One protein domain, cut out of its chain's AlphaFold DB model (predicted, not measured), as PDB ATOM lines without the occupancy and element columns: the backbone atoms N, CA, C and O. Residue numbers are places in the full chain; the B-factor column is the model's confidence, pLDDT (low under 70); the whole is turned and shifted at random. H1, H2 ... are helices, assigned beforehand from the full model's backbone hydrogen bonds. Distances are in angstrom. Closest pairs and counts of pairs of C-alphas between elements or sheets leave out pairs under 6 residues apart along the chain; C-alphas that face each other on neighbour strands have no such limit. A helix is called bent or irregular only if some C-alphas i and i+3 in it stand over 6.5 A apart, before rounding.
ATOM      1  N   LEU A   2      46.339  23.269  28.163       92.88
ATOM      2  CA  LEU A   2      46.511  24.167  29.322       92.88
ATOM      3  C   LEU A   2      47.426  25.373  29.051       92.88
ATOM      4  O   LEU A   2      47.104  26.477  29.479       92.88
ATOM      5  N   ASP A   3      48.508  25.203  28.288       93.31
ATOM      6  CA  ASP A   3      49.423  26.315  27.985       93.31
ATOM      7  C   ASP A   3      48.740  27.419  27.172       93.31
ATOM      8  O   ASP A   3      48.856  28.602  27.494       93.31
ATOM      9  N   ALA A   4      47.960  27.021  26.162       95.00
ATOM     10  CA  ALA A   4      47.170  27.939  25.348       95.00
ATOM     11  C   ALA A   4      46.126  28.677  26.197       95.00
ATOM     12  O   ALA A   4      46.003  29.894  26.098       95.00
ATOM     13  N   ALA A   5      45.427  27.972  27.092       95.88
ATOM     14  CA  ALA A   5      44.481  28.594  28.015       95.88
ATOM     15  C   ALA A   5      45.166  29.596  28.964       95.88
ATOM     16  O   ALA A   5      44.643  30.687  29.199       95.88
ATOM     17  N   GLY A   6      46.359  29.272  29.470       95.12
ATOM     18  CA  GLY A   6      47.149  30.162  30.323       95.12
ATOM     19  C   GLY A   6      47.597  31.442  29.610       95.12
ATOM     20  O   GLY A   6      47.564  32.522  30.197       95.12
ATOM     21  N   VAL A   7      47.986  31.345  28.335       94.88
ATOM     22  CA  VAL A   7      48.349  32.517  27.520       94.88
ATOM     23  C   VAL A   7      47.113  33.345  27.181       94.88
ATOM     24  O   VAL A   7      47.112  34.551  27.410       94.88
ATOM     25  N   ASN A   8      46.045  32.704  26.702       95.50
ATOM     26  CA  ASN A   8      44.828  33.397  26.283       95.50
ATOM     27  C   ASN A   8      44.165  34.135  27.452       95.50
ATOM     28  O   ASN A   8      43.792  35.298  27.316       95.50
ATOM     29  N   SER A   9      44.074  33.496  28.621       95.38
ATOM     30  CA  SER A   9      43.521  34.125  29.828       95.38
ATOM     31  C   SER A   9      44.350  35.324  30.297       95.38
ATOM     32  O   SER A   9      43.779  36.336  30.700       95.38
ATOM     33  N   TYR A  10      45.681  35.261  30.180       95.56
ATOM     34  CA  TYR A  10      46.557  36.394  30.480       95.56
ATOM     35  C   TYR A  10      46.366  37.560  29.501       95.56
ATOM     36  O   TYR A  10      46.306  38.708  29.931       95.56
ATOM     37  N   VAL A  11      46.226  37.286  28.198       94.69
ATOM     38  CA  VAL A  11      45.958  38.334  27.196       94.69
ATOM     39  C   VAL A  11      44.648  39.053  27.515       94.69
ATOM     40  O   VAL A  11      44.629  40.279  27.573       94.69
ATOM     41  N   ILE A  12      43.580  38.300  27.796       95.25
ATOM     42  CA  ILE A  12      42.281  38.863  28.193       95.25
ATOM     43  C   ILE A  12      42.422  39.709  29.464       95.25
ATOM     44  O   ILE A  12      41.903  40.823  29.518       95.25
ATOM     45  N   TYR A  13      43.158  39.219  30.465       94.69
ATOM     46  CA  TYR A  13      43.424  39.966  31.693       94.69
ATOM     47  C   TYR A  13      44.123  41.304  31.408       94.69
ATOM     48  O   TYR A  13      43.693  42.331  31.919       94.69
ATOM     49  N   CYS A  14      45.148  41.324  30.553       91.88
ATOM     50  CA  CYS A  14      45.876  42.547  30.201       91.88
ATOM     51  C   CYS A  14      45.056  43.564  29.400       91.88
ATOM     52  O   CYS A  14      45.376  44.751  29.436       91.88
ATOM     53  N   LEU A  15      44.042  43.115  28.659       94.00
ATOM     54  CA  LEU A  15      43.149  43.988  27.896       94.00
ATOM     55  C   LEU A  15      42.056  44.623  28.767       94.00
ATOM     56  O   LEU A  15      41.402  45.566  28.327       94.00
ATOM     57  N   ASN A  16      41.849  44.131  29.991       93.50
ATOM     58  CA  ASN A  16      40.859  44.693  30.898       93.50
ATOM     59  C   ASN A  16      41.342  46.061  31.433       93.50
ATOM     60  O   ASN A  16      42.396  46.118  32.068       93.50
ATOM     61  N   PRO A  17      40.573  47.156  31.256       86.31
ATOM     62  CA  PRO A  17      40.964  48.499  31.699       86.31
ATOM     63  C   PRO A  17      41.234  48.620  33.205       86.31
ATOM     64  O   PRO A  17      41.976  49.496  33.636       86.31
ATOM     65  N   SER A  18      40.623  47.744  34.006       85.19
ATOM     66  CA  SER A  18      40.778  47.713  35.466       85.19
ATOM     67  C   SER A  18      41.969  46.875  35.946       85.19
ATOM     68  O   SER A  18      42.293  46.881  37.134       85.19
ATOM     69  N   ALA A  19      42.625  46.136  35.046       81.19
ATOM     70  CA  ALA A  19      43.703  45.233  35.407       81.19
ATOM     71  C   ALA A  19      45.048  45.958  35.497       81.19
ATOM     72  O   ALA A  19      45.436  46.746  34.632       81.19
ATOM     73  N   SER A  20      45.812  45.634  36.539       82.00
ATOM     74  CA  SER A  20      47.190  46.092  36.653       82.00
ATOM     75  C   SER A  20      48.091  45.286  35.716       82.00
ATOM     76  O   SER A  20      47.945  44.073  35.549       82.00
ATOM     77  N   LYS A  21      49.063  45.957  35.088       82.94
ATOM     78  CA  LYS A  21      50.066  45.285  34.250       82.94
ATOM     79  C   LYS A  21      51.015  44.475  35.134       82.94
ATOM     80  O   LYS A  21      52.038  44.974  35.594       82.94
ATOM     81  N   VAL A  22      50.671  43.215  35.375       91.44
ATOM     82  CA  VAL A  22      51.510  42.247  36.096       91.44
ATOM     83  C   VAL A  22      52.268  41.358  35.118       91.44
ATOM     84  O   VAL A  22      51.817  41.110  34.006       91.44
ATOM     85  N   LYS A  23      53.423  40.829  35.533       94.50
ATOM     86  CA  LYS A  23      54.149  39.828  34.737       94.50
ATOM     87  C   LYS A  23      53.301  38.555  34.601       94.50
ATOM     88  O   LYS A  23      52.727  38.097  35.589       94.50
ATOM     89  N   ARG A  24      53.327  37.908  33.427       93.38
ATOM     90  CA  ARG A  24      52.634  36.626  33.165       93.38
ATOM     91  C   ARG A  24      52.884  35.565  34.241       93.38
ATOM     92  O   ARG A  24      51.967  34.860  34.640       93.38
ATOM     93  N   THR A  25      54.114  35.460  34.743       94.50
ATOM     94  CA  THR A  25      54.470  34.502  35.803       94.50
ATOM     95  C   THR A  25      53.766  34.790  37.127       94.50
ATOM     96  O   THR A  25      53.373  33.855  37.818       94.50
ATOM     97  N   ALA A  26      53.584  36.065  37.480       94.69
ATOM     98  CA  ALA A  26      52.846  36.461  38.673       94.69
ATOM     99  C   ALA A  26      51.347  36.175  38.509       94.69
ATOM    100  O   ALA A  26      50.753  35.589  39.407       94.69
ATOM    101  N   PHE A  27      50.781  36.486  37.337       95.12
ATOM    102  CA  PHE A  27      49.392  36.160  36.995       95.12
ATOM    103  C   PHE A  27      49.103  34.655  37.085       95.12
ATOM    104  O   PHE A  27      48.126  34.238  37.699       95.12
ATOM    105  N   LEU A  28      49.973  33.815  36.516       95.69
ATOM    106  CA  LEU A  28      49.787  32.363  36.571       95.69
ATOM    107  C   LEU A  28      49.908  31.826  38.001       95.69
ATOM    108  O   LEU A  28      49.161  30.926  38.373       95.69
ATOM    109  N   LYS A  29      50.803  32.394  38.820       95.06
ATOM    110  CA  LYS A  29      50.891  32.047  40.245       95.06
ATOM    111  C   LYS A  29      49.612  32.416  40.990       95.06
ATOM    112  O   LYS A  29      49.090  31.574  41.712       95.06
ATOM    113  N   SER A  30      49.090  33.632  40.808       93.88
ATOM    114  CA  SER A  30      47.836  34.035  41.457       93.88
ATOM    115  C   SER A  30      46.671  33.164  41.002       93.88
ATOM    116  O   SER A  30      45.925  32.674  41.842       93.88
ATOM    117  N   LEU A  31      46.571  32.885  39.698       94.50
ATOM    118  CA  LEU A  31      45.551  32.000  39.142       94.50
ATOM    119  C   LEU A  31      45.628  30.596  39.754       94.50
ATOM    120  O   LEU A  31      44.607  30.049  40.160       94.50
ATOM    121  N   ALA A  32      46.832  30.030  39.867       94.50
ATOM    122  CA  ALA A  32      47.029  28.721  40.480       94.50
ATOM    123  C   ALA A  32      46.539  28.694  41.937       94.50
ATOM    124  O   ALA A  32      45.807  27.782  42.313       94.50
ATOM    125  N   PHE A  33      46.879  29.704  42.745       93.25
ATOM    126  CA  PHE A  33      46.400  29.782  44.128       93.25
ATOM    127  C   PHE A  33      44.882  29.970  44.217       93.25
ATOM    128  O   PHE A  33      44.251  29.298  45.030       93.25
ATOM    129  N   SER A  34      44.284  30.795  43.352       93.62
ATOM    130  CA  SER A  34      42.828  30.970  43.294       93.62
ATOM    131  C   SER A  34      42.094  29.670  42.956       93.62
ATOM    132  O   SER A  34      41.068  29.366  43.556       93.62
ATOM    133  N   LEU A  35      42.631  28.863  42.036       94.56
ATOM    134  CA  LEU A  35      42.050  27.560  41.693       94.56
ATOM    135  C   LEU A  35      42.207  26.535  42.828       94.56
ATOM    136  O   LEU A  35      41.326  25.702  43.044       94.56
ATOM    137  N   LEU A  36      43.320  26.596  43.562       93.88
ATOM    138  CA  LEU A  36      43.611  25.675  44.660       93.88
ATOM    139  C   LEU A  36      42.828  25.989  45.938       93.88
ATOM    140  O   LEU A  36      42.587  25.077  46.725       93.88
ATOM    141  N   GLU A  37      42.415  27.236  46.161       91.56
ATOM    142  CA  GLU A  37      41.851  27.707  47.432       91.56
ATOM    143  C   GLU A  37      40.713  26.818  47.968       91.56
ATOM    144  O   GLU A  37      40.761  26.357  49.111       91.56
ATOM    145  N   ASN A  38      39.715  26.507  47.137       92.00
ATOM    146  CA  ASN A  38      38.573  25.675  47.536       92.00
ATOM    147  C   ASN A  38      38.982  24.229  47.853       92.00
ATOM    148  O   ASN A  38      38.484  23.620  48.807       92.00
ATOM    149  N   HIS A  39      39.922  23.685  47.080       93.75
ATOM    150  CA  HIS A  39      40.450  22.346  47.318       93.75
ATOM    151  C   HIS A  39      41.228  22.291  48.636       93.75
ATOM    152  O   HIS A  39      41.032  21.375  49.432       93.75
ATOM    153  N   LEU A  40      42.055  23.303  48.906       92.31
ATOM    154  CA  LEU A  40      42.825  23.424  50.141       92.31
ATOM    155  C   LEU A  40      41.919  23.567  51.372       92.31
ATOM    156  O   LEU A  40      42.136  22.871  52.363       92.31
ATOM    157  N   LYS A  41      40.857  24.380  51.294       90.25
ATOM    158  CA  LYS A  41      39.832  24.488  52.351       90.25
ATOM    159  C   LYS A  41      39.168  23.142  52.644       90.25
ATOM    160  O   LYS A  41      39.050  22.751  53.803       90.25
ATOM    161  N   THR A  42      38.802  22.400  51.599       91.62
ATOM    162  CA  THR A  42      38.209  21.057  51.734       91.62
ATOM    163  C   THR A  42      39.214  20.052  52.298       91.62
ATOM    164  O   THR A  42      38.871  19.202  53.112       91.62
ATOM    165  N   ARG A  43      40.491  20.152  51.925       91.12
ATOM    166  CA  ARG A  43      41.553  19.307  52.483       91.12
ATOM    167  C   ARG A  43      41.781  19.557  53.972       91.12
ATOM    168  O   ARG A  43      42.039  18.605  54.701       91.12
ATOM    169  N   LEU A  44      41.660  20.802  54.432       89.56
ATOM    170  CA  LEU A  44      41.815  21.159  55.847       89.56
ATOM    171  C   LEU A  44      40.713  20.594  56.755       89.56
ATOM    172  O   LEU A  44      40.953  20.467  57.959       89.56
ATOM    173  N   SER A  45      39.533  20.263  56.220       87.00
ATOM    174  CA  SER A  45      38.466  19.607  56.994       87.00
ATOM    175  C   SER A  45      38.689  18.099  57.163       87.00
ATOM    176  O   SER A  45      38.056  17.470  58.010       87.00
ATOM    177  N   GLN A  46      39.617  17.512  56.404       89.38
ATOM    178  CA  GLN A  46      39.973  16.098  56.486       89.38
ATOM    179  C   GLN A  46      41.105  15.852  57.495       89.38
ATOM    180  O   GLN A  46      41.847  16.757  57.886       89.38
ATOM    181  N   ARG A  47      41.285  14.587  57.899       88.62
ATOM    182  CA  ARG A  47      42.454  14.171  58.689       88.62
ATOM    183  C   ARG A  47      43.695  14.150  57.798       88.62
ATOM    184  O   ARG A  47      43.903  13.204  57.046       88.62
ATOM    185  N   ILE A  48      44.510  15.195  57.909       90.62
ATOM    186  CA  ILE A  48      45.806  15.318  57.233       90.62
ATOM    187  C   ILE A  48      46.947  15.488  58.252       90.62
ATOM    188  O   ILE A  48      46.717  16.032  59.337       90.62
ATOM    189  N   PRO A  49      48.179  15.054  57.925       90.31
ATOM    190  CA  PRO A  49      49.354  15.275  58.766       90.31
ATOM    191  C   PRO A  49      49.590  16.759  59.075       90.31
ATOM    192  O   PRO A  49      49.357  17.627  58.228       90.31
ATOM    193  N   LYS A  50      50.111  17.056  60.274       85.00
ATOM    194  CA  LYS A  50      50.424  18.433  60.710       85.00
ATOM    195  C   LYS A  50      51.384  19.144  59.752       85.00
ATOM    196  O   LYS A  50      51.196  20.322  59.474       85.00
ATOM    197  N   GLU A  51      52.349  18.408  59.210       87.56
ATOM    198  CA  GLU A  51      53.342  18.900  58.247       87.56
ATOM    199  C   GLU A  51      52.712  19.480  56.980       87.56
ATOM    200  O   GLU A  51      53.232  20.439  56.425       87.56
ATOM    201  N   LEU A  52      51.563  18.947  56.552       88.69
ATOM    202  CA  LEU A  52      50.796  19.480  55.425       88.69
ATOM    203  C   LEU A  52      49.791  20.538  55.877       88.69
ATOM    204  O   LEU A  52      49.546  21.515  55.177       88.69
ATOM    205  N   ARG A  53      49.217  20.375  57.068       88.19
ATOM    206  CA  ARG A  53      48.222  21.306  57.601       88.19
ATOM    207  C   ARG A  53      48.790  22.713  57.806       88.19
ATOM    208  O   ARG A  53      48.125  23.677  57.444       88.19
ATOM    209  N   ILE A  54      50.007  22.829  58.342       86.50
ATOM    210  CA  ILE A  54      50.674  24.114  58.612       86.50
ATOM    211  C   ILE A  54      50.843  24.962  57.335       86.50
ATOM    212  O   ILE A  54      50.327  26.083  57.312       86.50
ATOM    213  N   PRO A  55      51.498  24.478  56.258       88.81
ATOM    214  CA  PRO A  55      51.667  25.265  55.039       88.81
ATOM    215  C   PRO A  55      50.334  25.551  54.340       88.81
ATOM    216  O   PRO A  55      50.147  26.651  53.825       88.81
ATOM    217  N   ILE A  56      49.375  24.617  54.368       90.12
ATOM    218  CA  ILE A  56      48.049  24.838  53.777       90.12
ATOM    219  C   ILE A  56      47.285  25.941  54.529       90.12
ATOM    220  O   ILE A  56      46.716  26.827  53.892       90.12
ATOM    221  N   CYS A  57      47.314  25.949  55.867       87.38
ATOM    222  CA  CYS A  57      46.771  27.052  56.667       87.38
ATOM    223  C   CYS A  57      47.456  28.384  56.339       87.38
ATOM    224  O   CYS A  57      46.772  29.402  56.262       87.38
ATOM    225  N   GLY A  58      48.774  28.380  56.113       86.38
ATOM    226  CA  GLY A  58      49.523  29.569  55.701       86.38
ATOM    227  C   GLY A  58      49.068  30.132  54.351       86.38
ATOM    228  O   GLY A  58      48.950  31.344  54.210       86.38
ATOM    229  N   ILE A  59      48.752  29.263  53.384       87.94
ATOM    230  CA  ILE A  59      48.252  29.664  52.060       87.94
ATOM    231  C   ILE A  59      46.812  30.197  52.137       87.94
ATOM    232  O   ILE A  59      46.498  31.202  51.509       87.94
ATOM    233  N   VAL A  60      45.932  29.535  52.897       87.00
ATOM    234  CA  VAL A  60      44.500  29.892  52.988       87.00
ATOM    235  C   VAL A  60      44.239  31.009  54.017       87.00
ATOM    236  O   VAL A  60      43.158  31.590  54.050       87.00
ATOM    237  N   GLY A  61      45.218  31.340  54.865       81.50
ATOM    238  CA  GLY A  61      45.083  32.354  55.915       81.50
ATOM    239  C   GLY A  61      44.288  31.882  57.138       81.50
ATOM    240  O   GLY A  61      43.727  32.694  57.875       81.50
TER     241      GLY A  61
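This is residues 2 to 61 of the 118 residues of an uncharacterized protein of Blattella germanica (UniProt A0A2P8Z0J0). The long helix H2 makes most of the length of an open, stretched zigzag of three helices, with H1 set steeply at its first end and H3 folding back at a steep angle on its last end. H1 and H3 stay apart, and residues 15 to 20, of which 15 belongs to H1, and residues 46 to 51, of which 50 and 51 belong to H3, stand free and stick out at the two turns. The printed part has 60 residues with three named helices in the order H1, H2, H3 and no named strand, in the class all helix. It is loose, with a radius of gyration of the C-alphas of 14.9 A, and elongated, spanning 42 by 22 by 15 A.

Start with H1, residues 2 to 15, which touches H2, residues 24 to 44, with residues 6 to 10 alone. Look there for their closest C-alphas, those of Tyr 10 and Arg 24, 6.6 A apart. The two helices run opposite ways at a steep tilt of 67 degrees. Further on, residues 37 to 44 of H2 alone touch H3, residues 50 to 60. The closest C-alphas are those of Leu 40 and Ile 56, 6.5 A apart, and the helices run opposite ways at a steep tilt of 55 degrees. In H1 each O i to N i+4 pair is within hydrogen-bond range; in H2 15 of 17 are, and in H3 6 of 7.

Find C-alpha 2 at (46.511, 24.167, 29.322); from there H1 runs 20.2 A to C-alpha 15. H2 begins at C-alpha 24, at (52.634, 36.626, 33.165), and runs 29.5 A to C-alpha 44. It has a kink of 43 degrees near residue 38 and is irregular, with C-alphas 35 and 38 7.1 A apart. H3 runs 15.0 A and ends at C-alpha 60, at (44.500, 29.892, 52.988).

The C-alphas farthest apart, those of Pro 17 and Arg 47, are 43.7 A apart. The printed part has no cut. The link from H1 to H2 is short, and that from H2 to H3 is tight. The mean pLDDT of the printed part is 91.2, and no printed residue is under 70.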